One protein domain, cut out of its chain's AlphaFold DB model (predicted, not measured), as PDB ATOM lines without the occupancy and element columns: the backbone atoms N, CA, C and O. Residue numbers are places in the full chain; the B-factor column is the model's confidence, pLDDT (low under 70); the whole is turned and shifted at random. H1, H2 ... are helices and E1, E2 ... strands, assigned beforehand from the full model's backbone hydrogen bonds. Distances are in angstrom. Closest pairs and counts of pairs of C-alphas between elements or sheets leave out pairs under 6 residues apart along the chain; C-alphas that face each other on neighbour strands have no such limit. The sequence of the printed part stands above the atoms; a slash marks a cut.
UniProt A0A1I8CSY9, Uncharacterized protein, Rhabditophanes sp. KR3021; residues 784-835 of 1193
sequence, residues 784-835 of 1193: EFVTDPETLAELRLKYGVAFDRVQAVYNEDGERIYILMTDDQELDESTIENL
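This is residues 784 to 835 of the 1193 residues of an uncharacterized protein of Rhabditophanes sp. KR3021 (UniProt A0A1I8CSY9). A twisted two-stranded hairpin, E1 and E2, stands between two short helices, H1 on one side and H2 on the opposite side, with few close contacts from either helix to the strands. After E2 the chain folds back through residues 822 to 828 to reach H2. The 52 printed residues have two named helices and two named strands, in the order H1, E1, E2, H2; the sheet, E1 - E2, is antiparallel and the class is mixed, helices and strands. The whole is compact, with a radius of gyration of the C-alphas of 11.3 A and spans of 27 by 26 by 17 A.

E1, residues 805 to 810, is 17.0 A long from first to last C-alpha, beginning at C-alpha 805 (-15.736, 31.867, -20.832). E2, residues 816 to 821, is 16.1 A long. H1, residues 789 to 799, is 15.5 A long, beginning at C-alpha 789 (-9.671, 23.797, -16.688). H2, residues 829 to 835, is 10.0 A long and ends at C-alpha 835 (-20.509, 31.729, -36.908).

E1 and E2 form a hairpin, antiparallel with 154 degrees between their directions. N 807 and O 819 are 2.9 A apart and N 817 and O 809 are 2.8 A apart, both within hydrogen-bond range. H1 and E2 are near each other, with 5 pairs of C-alphas within 10 A. The closest C-alphas of H1 and E1 are those of Leu 792 and Val 806, 7.6 A apart. The closest C-alphas of E1 and H2 are those of Val 809 and Ile 832, 7.9 A apart. H1 and H2 are apart. In H1 and H2 every O i to N i+4 pair is within hydrogen-bond range.

The two C-alphas farthest apart, those of Asp 813 and Asp 824, are 30.3 A apart. The printed part has no cut. The links H1 to E1 and E1 to E2 are tight, E2 to H2 is short, and no link is long. The mean pLDDT of the printed part is 76.7; residues 784 and 825 are under 70.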
ATOM      1  N   GLU A 784     -22.410  24.133 -25.928       68.75
ATOM      2  CA  GLU A 784     -22.023  23.946 -24.525       68.75
ATOM      3  C   GLU A 784     -20.761  24.756 -24.154       68.75
ATOM      4  O   GLU A 784     -19.833  24.933 -24.954       68.75
ATOM      5  N   PHE A 785     -20.732  25.284 -22.925       75.19
ATOM      6  CA  PHE A 785     -19.592  26.036 -22.402       75.19
ATOM      7  C   PHE A 785     -18.478  25.088 -21.951       75.19
ATOM      8  O   PHE A 785     -18.703  24.168 -21.161       75.19
ATOM      9  N   VAL A 786     -17.253  25.341 -22.412       76.69
ATOM     10  CA  VAL A 786     -16.066  24.571 -22.029       76.69
ATOM     11  C   VAL A 786     -15.700  24.931 -20.594       76.69
ATOM     12  O   VAL A 786     -15.155  25.998 -20.321       76.69
ATOM     13  N   THR A 787     -16.034  24.034 -19.670       73.19
ATOM     14  CA  THR A 787     -15.799  24.175 -18.223       73.19
ATOM     15  C   THR A 787     -14.557  23.424 -17.734       73.19
ATOM     16  O   THR A 787     -14.201  23.522 -16.561       73.19
ATOM     17  N   ASP A 788     -13.883  22.686 -18.618       75.69
ATOM     18  CA  ASP A 788     -12.662  21.945 -18.305       75.69
ATOM     19  C   ASP A 788     -11.448  22.889 -18.124       75.69
ATOM     20  O   ASP A 788     -11.097  23.630 -19.048       75.69
ATOM     21  N   PRO A 789     -10.775  22.883 -16.956       72.62
ATOM     22  CA  PRO A 789      -9.671  23.797 -16.688       72.62
ATOM     23  C   PRO A 789      -8.399  23.506 -17.500       72.62
ATOM     24  O   PRO A 789      -7.612  24.437 -17.686       72.62
ATOM     25  N   GLU A 790      -8.173  22.280 -17.992       75.50
ATOM     26  CA  GLU A 790      -6.973  21.974 -18.790       75.50
ATOM     27  C   GLU A 790      -7.078  22.565 -20.204       75.50
ATOM     28  O   GLU A 790      -6.190  23.320 -20.613       75.50
ATOM     29  N   THR A 791      -8.189  22.352 -20.917       76.38
ATOM     30  CA  THR A 791      -8.420  23.001 -22.224       76.38
ATOM     31  C   THR A 791      -8.541  24.522 -22.117       76.38
ATOM     32  O   THR A 791      -8.019  25.230 -22.981       76.38
ATOM     33  N   LEU A 792      -9.126  25.071 -21.044       76.00
ATOM     34  CA  LEU A 792      -9.111  26.524 -20.806       76.00
ATOM     35  C   LEU A 792      -7.686  27.072 -20.602       76.00
ATOM     36  O   LEU A 792      -7.390  28.185 -21.050       76.00
ATOM     37  N   ALA A 793      -6.788  26.319 -19.959       76.81
ATOM     38  CA  ALA A 793      -5.384  26.700 -19.820       76.81
ATOM     39  C   ALA A 793      -4.625  26.611 -21.159       76.81
ATOM     40  O   ALA A 793      -3.877  27.535 -21.488       76.81
ATOM     41  N   GLU A 794      -4.857  25.561 -21.956       80.94
ATOM     42  CA  GLU A 794      -4.273  25.424 -23.297       80.94
ATOM     43  C   GLU A 794      -4.709  26.575 -24.215       80.94
ATOM     44  O   GLU A 794      -3.864  27.222 -24.832       80.94
ATOM     45  N   LEU A 795      -6.004  26.900 -24.261       78.81
ATOM     46  CA  LEU A 795      -6.535  27.982 -25.097       78.81
ATOM     47  C   LEU A 795      -5.976  29.359 -24.690       78.81
ATOM     48  O   LEU A 795      -5.614  30.153 -25.564       78.81
ATOM     49  N   ARG A 796      -5.829  29.634 -23.383       80.12
ATOM     50  CA  ARG A 796      -5.185  30.869 -22.887       80.12
ATOM     51  C   ARG A 796      -3.708  30.938 -23.283       80.12
ATOM     52  O   ARG A 796      -3.242  32.005 -23.680       80.12
ATOM     53  N   LEU A 797      -2.983  29.819 -23.234       81.44
ATOM     54  CA  LEU A 797      -1.577  29.743 -23.647       81.44
ATOM     55  C   LEU A 797      -1.403  29.878 -25.172       81.44
ATOM     56  O   LEU A 797      -0.481  30.550 -25.627       81.44
ATOM     57  N   LYS A 798      -2.292  29.254 -25.953       81.44
ATOM     58  CA  LYS A 798      -2.234  29.171 -27.421       81.44
ATOM     59  C   LYS A 798      -2.589  30.483 -28.116       81.44
ATOM     60  O   LYS A 798      -1.986  30.799 -29.138       81.44
ATOM     61  N   TYR A 799      -3.551  31.234 -27.576       76.69
ATOM     62  CA  TYR A 799      -4.026  32.486 -28.179       76.69
ATOM     63  C   TYR A 799      -3.570  33.751 -27.436       76.69
ATOM     64  O   TYR A 799      -3.647  34.837 -28.004       76.69
ATOM     65  N   GLY A 800      -3.082  33.647 -26.194       75.88
ATOM     66  CA  GLY A 800      -2.512  34.774 -25.438       75.88
ATOM     67  C   GLY A 800      -3.509  35.859 -25.004       75.88
ATOM     68  O   GLY A 800      -3.101  36.875 -24.443       75.88
ATOM     69  N   VAL A 801      -4.807  35.659 -25.250       79.06
ATOM     70  CA  VAL A 801      -5.892  36.583 -24.896       79.06
ATOM     71  C   VAL A 801      -6.494  36.189 -23.546       79.06
ATOM     72  O   VAL A 801      -6.698  35.008 -23.266       79.06
ATOM     73  N   ALA A 802      -6.811  37.182 -22.712       71.38
ATOM     74  CA  ALA A 802      -7.620  36.977 -21.517       71.38
ATOM     75  C   ALA A 802      -9.107  36.886 -21.901       71.38
ATOM     76  O   ALA A 802      -9.654  37.802 -22.509       71.38
ATOM     77  N   PHE A 803      -9.736  35.773 -21.540       81.62
ATOM     78  CA  PHE A 803     -11.163  35.505 -21.698       81.62
ATOM     79  C   PHE A 803     -11.654  34.735 -20.472       81.62
ATOM     80  O   PHE A 803     -10.889  33.973 -19.864       81.62
ATOM     81  N   ASP A 804     -12.925  34.909 -20.133       75.81
ATOM     82  CA  ASP A 804     -13.528  34.378 -18.908       75.81
ATOM     83  C   ASP A 804     -14.294  33.083 -19.194       75.81
ATOM     84  O   ASP A 804     -14.220  32.130 -18.415       75.81
ATOM     85  N   ARG A 805     -14.942  33.012 -20.365       79.19
ATOM     86  CA  ARG A 805     -15.736  31.867 -20.832       79.19
ATOM     87  C   ARG A 805     -15.311  31.440 -22.235       79.19
ATOM     88  O   ARG A 805     -14.846  32.247 -23.039       79.19
ATOM     89  N   VAL A 806     -15.513  30.161 -22.541       82.19
ATOM     90  CA  VAL A 806     -15.349  29.601 -23.889       82.19
ATOM     91  C   VAL A 806     -16.566  28.758 -24.224       82.19
ATOM     92  O   VAL A 806     -17.029  27.987 -23.384       82.19
ATOM     93  N   GLN A 807     -17.063  28.874 -25.449       82.75
ATOM     94  CA  GLN A 807     -18.170  28.070 -25.962       82.75
ATOM     95  C   GLN A 807     -17.684  27.224 -27.142       82.75
ATOM     96  O   GLN A 807     -17.020  27.741 -28.044       82.75
ATOM     97  N   ALA A 808     -17.974  25.920 -27.122       81.50
ATOM     98  CA  ALA A 808     -17.592  25.004 -28.192       81.50
ATOM     99  C   ALA A 808     -18.735  24.849 -29.205       81.50
ATOM    100  O   ALA A 808     -19.885  24.569 -28.851       81.50
ATOM    101  N   VAL A 809     -18.404  25.011 -30.483       82.56
ATOM    102  CA  VAL A 809     -19.348  24.945 -31.604       82.56
ATOM    103  C   VAL A 809     -18.729  24.093 -32.709       82.56
ATOM    104  O   VAL A 809     -17.510  24.027 -32.830       82.56
ATOM    105  N   TYR A 810     -19.555  23.418 -33.503       81.75
ATOM    106  CA  TYR A 810     -19.099  22.604 -34.628       81.75
ATOM    107  C   TYR A 810     -19.511  23.254 -35.948       81.75
ATOM    108  O   TYR A 810     -20.657  23.690 -36.079       81.75
ATOM    109  N   ASN A 811     -18.589  23.300 -36.910       77.62
ATOM    110  CA  ASN A 811     -18.880  23.706 -38.287       77.62
ATOM    111  C   ASN A 811     -19.678  22.627 -39.034       77.62
ATOM    112  O   ASN A 811     -19.764  21.481 -38.591       77.62
ATOM    113  N   GLU A 812     -20.203  22.971 -40.216       74.25
ATOM    114  CA  GLU A 812     -20.881  22.011 -41.104       74.25
ATOM    115  C   GLU A 812     -19.958  20.845 -41.538       74.25
ATOM    116  O   GLU A 812     -20.439  19.727 -41.717       74.25
ATOM    117  N   ASP A 813     -18.636  21.060 -41.586       72.25
ATOM    118  CA  ASP A 813     -17.608  20.026 -41.829       72.25
ATOM    119  C   ASP A 813     -17.278  19.148 -40.599       72.25
ATOM    120  O   ASP A 813     -16.511  18.190 -40.695       72.25
ATOM    121  N   GLY A 814     -17.839  19.458 -39.424       70.00
ATOM    122  CA  GLY A 814     -17.625  18.713 -38.176       70.00
ATOM    123  C   GLY A 814     -16.389  19.115 -37.358       70.00
ATOM    124  O   GLY A 814     -16.144  18.523 -36.305       70.00
ATOM    125  N   GLU A 815     -15.623  20.124 -37.780       73.88
ATOM    126  CA  GLU A 815     -14.520  20.678 -36.980       73.88
ATOM    127  C   GLU A 815     -15.034  21.514 -35.793       73.88
ATOM    128  O   GLU A 815     -16.020  22.245 -35.915       73.88
ATOM    129  N   ARG A 816     -14.363  21.420 -34.633       78.19
ATOM    130  CA  ARG A 816     -14.736  22.139 -33.399       78.19
ATOM    131  C   ARG A 816     -14.060  23.516 -33.334       78.19
ATOM    132  O   ARG A 816     -12.858  23.607 -33.079       78.19
ATOM    133  N   ILE A 817     -14.852  24.575 -33.470       81.69
ATOM    134  CA  ILE A 817     -14.470  25.963 -33.182       81.69
ATOM    135  C   ILE A 817     -14.672  26.268 -31.689       81.69
ATOM    136  O   ILE A 817     -15.632  25.818 -31.061       81.69
ATOM    137  N   TYR A 818     -13.773  27.083 -31.133       83.81
ATOM    138  CA  TYR A 818     -13.880  27.649 -29.789       83.81
ATOM    139  C   TYR A 818     -14.132  29.156 -29.880       83.81
ATOM    140  O   TYR A 818     -13.277  29.900 -30.364       83.81
ATOM    141  N   ILE A 819     -15.289  29.612 -29.401       85.25
ATOM    142  CA  ILE A 819     -15.618  31.037 -29.289       85.25
ATOM    143  C   ILE A 819     -15.163  31.517 -27.906       85.25
ATOM    144  O   ILE A 819     -15.636  31.012 -26.888       85.25
ATOM    145  N   LEU A 820     -14.229  32.469 -27.872       84.94
ATOM    146  CA  LEU A 820     -13.675  33.053 -26.646       84.94
ATOM    147  C   LEU A 820     -14.491  34.297 -26.260       84.94
ATOM    148  O   LEU A 820     -14.666  35.180 -27.098       84.94
ATOM    149  N   MET A 821     -14.972  34.382 -25.017       80.56
ATOM    150  CA  MET A 821     -15.825  35.484 -24.546       80.56
ATOM    151  C   MET A 821     -15.385  36.019 -23.177       80.56
ATOM    152  O   MET A 821     -14.851  35.292 -22.334       80.56
ATOM    153  N   THR A 822     -15.627  37.309 -22.960       81.06
ATOM    154  CA  THR A 822     -15.516  37.958 -21.642       81.06
ATOM    155  C   THR A 822     -16.856  37.891 -20.911       81.06
ATOM    156  O   THR A 822     -17.892  37.750 -21.561       81.06
ATOM    157  N   ASP A 823     -16.858  37.994 -19.581       72.12
ATOM    158  CA  ASP A 823     -18.089  37.914 -18.768       72.12
ATOM    159  C   ASP A 823     -19.160  38.960 -19.156       72.12
ATOM    160  O   ASP A 823     -20.350  38.717 -18.955       72.12
ATOM    161  N   ASP A 824     -18.751  40.080 -19.763       70.00
ATOM    162  CA  ASP A 824     -19.619  41.162 -20.250       70.00
ATOM    163  C   ASP A 824     -20.323  40.856 -21.596       70.00
ATOM    164  O   ASP A 824     -21.108  41.677 -22.082       70.00
ATOM    165  N   GLN A 825     -20.017  39.727 -22.251       66.56
ATOM    166  CA  GLN A 825     -20.453  39.421 -23.621       66.56
ATOM    167  C   GLN A 825     -21.300  38.145 -23.703       66.56
ATOM    168  O   GLN A 825     -20.785  37.029 -23.750       66.56
ATOM    169  N   GLU A 826     -22.616  38.325 -23.818       71.69
ATOM    170  CA  GLU A 826     -23.552  37.265 -24.203       71.69
ATOM    171  C   GLU A 826     -23.804  37.319 -25.720       71.69
ATOM    172  O   GLU A 826     -24.318  38.314 -26.238       71.69
ATOM    173  N   LEU A 827     -23.444  36.251 -26.441       76.44
ATOM    174  CA  LEU A 827     -23.834  36.060 -27.842       76.44
ATOM    175  C   LEU A 827     -25.196  35.371 -27.921       76.44
ATOM    176  O   LEU A 827     -25.458  34.399 -27.212       76.44
ATOM    177  N   ASP A 828     -26.057  35.848 -28.818       76.00
ATOM    178  CA  ASP A 828     -27.343  35.214 -29.075       76.00
ATOM    179  C   ASP A 828     -27.197  33.953 -29.945       76.00
ATOM    180  O   ASP A 828     -26.302  33.833 -30.787       76.00
ATOM    181  N   GLU A 829     -28.136  33.026 -29.772       72.56
ATOM    182  CA  GLU A 829     -28.160  31.715 -30.430       72.56
ATOM    183  C   GLU A 829     -28.125  31.817 -31.972       72.56
ATOM    184  O   GLU A 829     -27.522  30.973 -32.635       72.56
ATOM    185  N   SER A 830     -28.665  32.899 -32.559       71.75
ATOM    186  CA  SER A 830     -28.617  33.113 -34.012       71.75
ATOM    187  C   SER A 830     -27.243  33.586 -34.499       71.75
ATOM    188  O   SER A 830     -26.799  33.176 -35.572       71.75
ATOM    189  N   THR A 831     -26.517  34.386 -33.712       74.88
ATOM    190  CA  THR A 831     -25.123  34.748 -34.017       74.88
ATOM    191  C   THR A 831     -24.201  33.532 -33.903       74.88
ATOM    192  O   THR A 831     -23.331  33.352 -34.757       74.88
ATOM    193  N   ILE A 832     -24.437  32.649 -32.927       75.44
ATOM    194  CA  ILE A 832     -23.690  31.390 -32.766       75.44
ATOM    195  C   ILE A 832     -23.905  30.463 -33.978       75.44
ATOM    196  O   ILE A 832     -22.927  29.968 -34.543       75.44
ATOM    197  N   GLU A 833     -25.145  30.293 -34.456       72.38
ATOM    198  CA  GLU A 833     -25.411  29.567 -35.711       72.38
ATOM    199  C   GLU A 833     -24.736  30.215 -36.936       72.38
ATOM    200  O   GLU A 833     -24.225  29.511 -37.805       72.38
ATOM    201  N   ASN A 834     -24.723  31.548 -37.038       72.12
ATOM    202  CA  ASN A 834     -24.115  32.237 -38.183       72.12
ATOM    203  C   ASN A 834     -22.581  32.106 -38.215       72.12
ATOM    204  O   ASN A 834     -22.004  32.022 -39.303       72.12
ATOM    205  N   LEU A 835     -21.937  32.032 -37.044       71.25
ATOM    206  CA  LEU A 835     -20.509  31.729 -36.908       71.25
ATOM    207  C   LEU A 835     -20.203  30.270 -37.291       71.25
ATOM    208  O   LEU A 835     -19.265  30.038 -38.050       71.25
TER     209      LEU A 835